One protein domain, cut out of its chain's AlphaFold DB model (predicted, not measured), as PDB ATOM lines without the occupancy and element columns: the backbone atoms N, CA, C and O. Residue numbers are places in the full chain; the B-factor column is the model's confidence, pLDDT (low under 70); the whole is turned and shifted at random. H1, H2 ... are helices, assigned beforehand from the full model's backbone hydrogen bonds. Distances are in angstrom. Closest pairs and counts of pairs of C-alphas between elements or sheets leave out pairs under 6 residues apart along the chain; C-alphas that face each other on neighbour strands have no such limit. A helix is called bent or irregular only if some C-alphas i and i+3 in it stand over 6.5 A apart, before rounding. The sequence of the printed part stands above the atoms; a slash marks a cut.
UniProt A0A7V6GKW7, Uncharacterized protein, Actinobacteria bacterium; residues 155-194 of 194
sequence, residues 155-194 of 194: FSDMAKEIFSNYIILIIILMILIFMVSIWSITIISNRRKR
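AT A GLANCE: This is residues 155 to 194 of the 194 residues of an uncharacterized protein of Actinobacteria bacterium (UniProt A0A7V6GKW7). Two helices make an L: a short helix, H1, runs to a corner at Tyr 166, and there the chain turns into a much longer helix, H2, which makes the long arm and the longest axis. The two meet near their ends at that corner, and nothing packs along the length of either arm. The printed part has 40 residues with two named helices, H1 then H2, and no named strand; the class is all helix. The whole is extended, with a radius of gyration of the C-alphas of 16.0 A and spans of 50 by 18 by 5 A.

HOW THE PARTS SIT: Start at Phe 155, where H1, residues 155 to 165, begins; its N-to-C direction has the components 0.55, 0.83 and -0.07. Go on past Tyr 166, the one residue of the tight link, into H2, residues 167 to 192, whose direction has the components -0.45, 0.05 and -0.89. H1 and H2 meet only through their link. They are near each other, with 6 pairs of C-alphas within 10 A. Residues 171 to 194, of which 171 to 192 belong to H2, stand free. Check the backbone O and N atoms of H1 and H2: every O i to N i+4 pair is within hydrogen-bond range.

IN THESE COORDINATES: Find C-alpha 155 at (17.151, -51.476, -24.326); from there H1 runs 15.2 A to C-alpha 165 at (27.091, -40.014, -23.838). H2 begins at C-alpha 167, at (23.081, -37.351, -27.674), and runs 37.8 A to C-alpha 192 at (6.195, -36.214, -61.422). Neither helix is bent.

THE WHOLE: Look at Asp 157 and Arg 194 for the two C-alphas farthest apart, 49.9 A. The printed part has no cut, and it ends at residue 194, the chain's last. In the B-factor column the mean pLDDT of the printed part is 83.3; residues 192 to 194 are under 70.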
ATOM      1  N   PHE A 155      17.389 -52.699 -23.557       70.06
ATOM      2  CA  PHE A 155      17.151 -51.476 -24.326       70.06
ATOM      3  C   PHE A 155      17.285 -50.249 -23.441       70.06
ATOM      4  O   PHE A 155      17.810 -49.231 -23.869       70.06
ATOM      5  N   SER A 156      16.826 -50.356 -22.193       77.19
ATOM      6  CA  SER A 156      16.929 -49.284 -21.210       77.19
ATOM      7  C   SER A 156      18.386 -48.918 -20.935       77.19
ATOM      8  O   SER A 156      18.710 -47.735 -20.864       77.19
ATOM      9  N   ASP A 157      19.268 -49.911 -20.816       77.69
ATOM     10  CA  ASP A 157      20.696 -49.680 -20.578       77.69
ATOM     11  C   ASP A 157      21.346 -49.023 -21.798       77.69
ATOM     12  O   ASP A 157      22.042 -48.016 -21.666       77.69
ATOM     13  N   MET A 158      21.046 -49.530 -22.999       75.94
ATOM     14  CA  MET A 158      21.541 -48.954 -24.253       75.94
ATOM     15  C   MET A 158      21.018 -47.534 -24.475       75.94
ATOM     16  O   MET A 158      21.792 -46.641 -24.805       75.94
ATOM     17  N   ALA A 159      19.724 -47.296 -24.268       79.81
ATOM     18  CA  ALA A 159      19.107 -45.986 -24.415       79.81
ATOM     19  C   ALA A 159      19.715 -44.990 -23.427       79.81
ATOM     20  O   ALA A 159      20.067 -43.882 -23.824       79.81
ATOM     21  N   LYS A 160      19.891 -45.384 -22.163       84.44
ATOM     22  CA  LYS A 160      20.507 -44.529 -21.149       84.44
ATOM     23  C   LYS A 160      21.914 -44.108 -21.560       84.44
ATOM     24  O   LYS A 160      22.198 -42.918 -21.526       84.44
ATOM     25  N   GLU A 161      22.737 -45.051 -22.011       82.31
ATOM     26  CA  GLU A 161      24.107 -44.789 -22.462       82.31
ATOM     27  C   GLU A 161      24.144 -43.897 -23.717       82.31
ATOM     28  O   GLU A 161      24.925 -42.950 -23.818       82.31
ATOM     29  N   ILE A 162      23.248 -44.160 -24.670       82.38
ATOM     30  CA  ILE A 162      23.093 -43.391 -25.907       82.38
ATOM     31  C   ILE A 162      22.673 -41.943 -25.606       82.38
ATOM     32  O   ILE A 162      23.264 -41.006 -26.144       82.38
ATOM     33  N   PHE A 163      21.695 -41.734 -24.724       82.88
ATOM     34  CA  PHE A 163      21.228 -40.395 -24.359       82.88
ATOM     35  C   PHE A 163      22.180 -39.660 -23.411       82.88
ATOM     36  O   PHE A 163      22.215 -38.432 -23.452       82.88
ATOM     37  N   SER A 164      22.964 -40.360 -22.587       85.88
ATOM     38  CA  SER A 164      23.933 -39.717 -21.696       85.88
ATOM     39  C   SER A 164      25.208 -39.305 -22.425       85.88
ATOM     40  O   SER A 164      25.687 -38.192 -22.225       85.88
ATOM     41  N   ASN A 165      25.742 -40.176 -23.287       89.06
ATOM     42  CA  ASN A 165      27.091 -40.014 -23.838       89.06
ATOM     43  C   ASN A 165      27.104 -39.690 -25.338       89.06
ATOM     44  O   ASN A 165      28.083 -39.139 -25.838       89.06
ATOM     45  N   TYR A 166      26.020 -39.978 -26.063       86.12
ATOM     46  CA  TYR A 166      25.987 -39.903 -27.528       86.12
ATOM     47  C   TYR A 166      24.861 -39.018 -28.084       86.12
ATOM     48  O   TYR A 166      24.600 -39.033 -29.287       86.12
ATOM     49  N   ILE A 167      24.225 -38.180 -27.256       87.12
ATOM     50  CA  ILE A 167      23.081 -37.351 -27.674       87.12
ATOM     51  C   ILE A 167      23.400 -36.418 -28.851       87.12
ATOM     52  O   ILE A 167      22.588 -36.265 -29.763       87.12
ATOM     53  N   ILE A 168      24.611 -35.853 -28.889       86.12
ATOM     54  CA  ILE A 168      25.065 -34.987 -29.988       86.12
ATOM     55  C   ILE A 168      25.134 -35.779 -31.302       86.12
ATOM     56  O   ILE A 168      24.677 -35.300 -32.339       86.12
ATOM     57  N   LEU A 169      25.647 -37.013 -31.261       83.94
ATOM     58  CA  LEU A 169      25.709 -37.901 -32.424       83.94
ATOM     59  C   LEU A 169      24.310 -38.258 -32.941       83.94
ATOM     60  O   LEU A 169      24.097 -38.265 -34.152       83.94
ATOM     61  N   ILE A 170      23.342 -38.485 -32.048       84.19
ATOM     62  CA  ILE A 170      21.943 -38.734 -32.433       84.19
ATOM     63  C   ILE A 170      21.343 -37.518 -33.136       84.19
ATOM     64  O   ILE A 170      20.682 -37.669 -34.162       84.19
ATOM     65  N   ILE A 171      21.572 -36.312 -32.610       87.50
ATOM     66  CA  ILE A 171      21.065 -35.073 -33.215       87.50
ATOM     67  C   ILE A 171      21.622 -34.914 -34.633       87.50
ATOM     68  O   ILE A 171      20.859 -34.663 -35.566       87.50
ATOM     69  N   ILE A 172      22.929 -35.126 -34.814       88.25
ATOM     70  CA  ILE A 172      23.571 -35.092 -36.134       88.25
ATOM     71  C   ILE A 172      22.935 -36.127 -37.068       88.25
ATOM     72  O   ILE A 172      22.583 -35.794 -38.201       88.25
ATOM     73  N   LEU A 173      22.736 -37.360 -36.592       84.88
ATOM     74  CA  LEU A 173      22.105 -38.424 -37.370       84.88
ATOM     75  C   LEU A 173      20.679 -38.044 -37.804       84.88
ATOM     76  O   LEU A 173      20.331 -38.221 -38.972       84.88
ATOM     77  N   MET A 174      19.869 -37.477 -36.903       88.56
ATOM     78  CA  MET A 174      18.503 -37.042 -37.219       88.56
ATOM     79  C   MET A 174      18.475 -35.929 -38.268       88.56
ATOM     80  O   MET A 174      17.676 -35.997 -39.203       88.56
ATOM     81  N   ILE A 175      19.365 -34.937 -38.166       92.62
ATOM     82  CA  ILE A 175      19.496 -33.874 -39.176       92.62
ATOM     83  C   ILE A 175      19.848 -34.476 -40.539       92.62
ATOM     84  O   ILE A 175      19.278 -34.091 -41.560       92.62
ATOM     85  N   LEU A 176      20.759 -35.448 -40.566       90.25
ATOM     86  CA  LEU A 176      21.211 -36.083 -41.799       90.25
ATOM     87  C   LEU A 176      20.083 -36.889 -42.463       90.25
ATOM     88  O   LEU A 176      19.845 -36.742 -43.662       90.25
ATOM     89  N   ILE A 177      19.323 -37.657 -41.678       86.69
ATOM     90  CA  ILE A 177      18.127 -38.374 -42.150       86.69
ATOM     91  C   ILE A 177      17.082 -37.391 -42.693       86.69
ATOM     92  O   ILE A 177      16.503 -37.624 -43.759       86.69
ATOM     93  N   PHE A 178      16.855 -36.279 -41.995       89.06
ATOM     94  CA  PHE A 178      15.913 -35.247 -42.417       89.06
ATOM     95  C   PHE A 178      16.317 -34.620 -43.759       89.06
ATOM     96  O   PHE A 178      15.498 -34.542 -44.675       89.06
ATOM     97  N   MET A 179      17.594 -34.263 -43.921       90.81
ATOM     98  CA  MET A 179      18.128 -33.720 -45.173       90.81
ATOM     99  C   MET A 179      17.984 -34.701 -46.342       90.81
ATOM    100  O   MET A 179      17.512 -34.321 -47.416       90.81
ATOM    101  N   VAL A 180      18.323 -35.978 -46.133       89.38
ATOM    102  CA  VAL A 180      18.162 -37.031 -47.151       89.38
ATOM    103  C   VAL A 180      16.692 -37.208 -47.534       89.38
ATOM    104  O   VAL A 180      16.372 -37.387 -48.713       89.38
ATOM    105  N   SER A 181      15.785 -37.110 -46.563       86.25
ATOM    106  CA  SER A 181      14.343 -37.231 -46.786       86.25
ATOM    107  C   SER A 181      13.798 -36.069 -47.616       86.25
ATOM    108  O   SER A 181      13.109 -36.310 -48.608       86.25
ATOM    109  N   ILE A 182      14.156 -34.821 -47.280       91.31
ATOM    110  CA  ILE A 182      13.795 -33.636 -48.077       91.31
ATOM    111  C   ILE A 182      14.272 -33.813 -49.512       91.31
ATOM    112  O   ILE A 182      13.485 -33.682 -50.449       91.31
ATOM    113  N   TRP A 183      15.546 -34.161 -49.685       91.81
ATOM    114  CA  TRP A 183      16.139 -34.303 -51.006       91.81
ATOM    115  C   TRP A 183      15.435 -35.383 -51.838       91.81
ATOM    116  O   TRP A 183      15.103 -35.161 -53.005       91.81
ATOM    117  N   SER A 184      15.111 -36.517 -51.215       82.12
ATOM    118  CA  SER A 184      14.363 -37.606 -51.850       82.12
ATOM    119  C   SER A 184      12.967 -37.157 -52.299       82.12
ATOM    120  O   SER A 184      12.573 -37.417 -53.439       82.12
ATOM    121  N   ILE A 185      12.235 -36.423 -51.452       89.56
ATOM    122  CA  ILE A 185      10.914 -35.868 -51.786       89.56
ATOM    123  C   ILE A 185      11.021 -34.880 -52.954       89.56
ATOM    124  O   ILE A 185      10.222 -34.950 -53.892       89.56
ATOM    125  N   THR A 186      12.016 -33.990 -52.943       89.75
ATOM    126  CA  THR A 186      12.243 -33.021 -54.023       89.75
ATOM    127  C   THR A 186      12.510 -33.718 -55.357       89.75
ATOM    128  O   THR A 186      11.925 -33.338 -56.373       89.75
ATOM    129  N   ILE A 187      13.335 -34.772 -55.369       88.00
ATOM    130  CA  ILE A 187      13.617 -35.556 -56.580       88.00
ATOM    131  C   ILE A 187      12.342 -36.211 -57.117       88.00
ATOM    132  O   ILE A 187      12.064 -36.119 -58.315       88.00
ATOM    133  N   ILE A 188      11.555 -36.856 -56.252       88.19
ATOM    134  CA  ILE A 188      10.313 -37.532 -56.655       88.19
ATOM    135  C   ILE A 188       9.297 -36.516 -57.197       88.19
ATOM    136  O   ILE A 188       8.689 -36.748 -58.242       88.19
ATOM    137  N   SER A 189       9.150 -35.370 -56.529       82.62
ATOM    138  CA  SER A 189       8.254 -34.284 -56.944       82.62
ATOM    139  C   SER A 189       8.635 -33.715 -58.313       82.62
ATOM    140  O   SER A 189       7.779 -33.575 -59.187       82.62
ATOM    141  N   ASN A 190       9.929 -33.478 -58.553       82.50
ATOM    142  CA  ASN A 190      10.409 -32.987 -59.846       82.50
ATOM    143  C   ASN A 190      10.237 -34.010 -60.977       82.50
ATOM    144  O   ASN A 190       9.992 -33.608 -62.111       82.50
ATOM    145  N   ARG A 191      10.322 -35.318 -60.691       75.75
ATOM    146  CA  ARG A 191      10.058 -36.366 -61.692       75.75
ATOM    147  C   ARG A 191       8.579 -36.516 -62.046       75.75
ATOM    148  O   ARG A 191       8.303 -36.914 -63.161       75.75
ATOM    149  N   ARG A 192       7.647 -36.202 -61.138       67.06
ATOM    150  CA  ARG A 192       6.195 -36.214 -61.422       67.06
ATOM    151  C   ARG A 192       5.715 -35.028 -62.261       67.06
ATOM    152  O   ARG A 192       4.614 -35.085 -62.791       67.06
ATOM    153  N   LYS A 193       6.491 -33.940 -62.307       61.97
ATOM    154  CA  LYS A 193       6.170 -32.724 -63.075       61.97
ATOM    155  C   LYS A 193       6.693 -32.751 -64.519       61.97
ATOM    156  O   LYS A 193       6.359 -31.844 -65.273       61.97
ATOM    157  N   ARG A 194       7.530 -33.729 -64.873       50.25
ATOM    158  CA  ARG A 194       7.936 -34.028 -66.254       50.25
ATOM    159  C   ARG A 194       7.124 -35.202 -66.767       50.25
ATOM    160  O   ARG A 194       6.856 -35.199 -67.982       50.25
TER     161      ARG A 194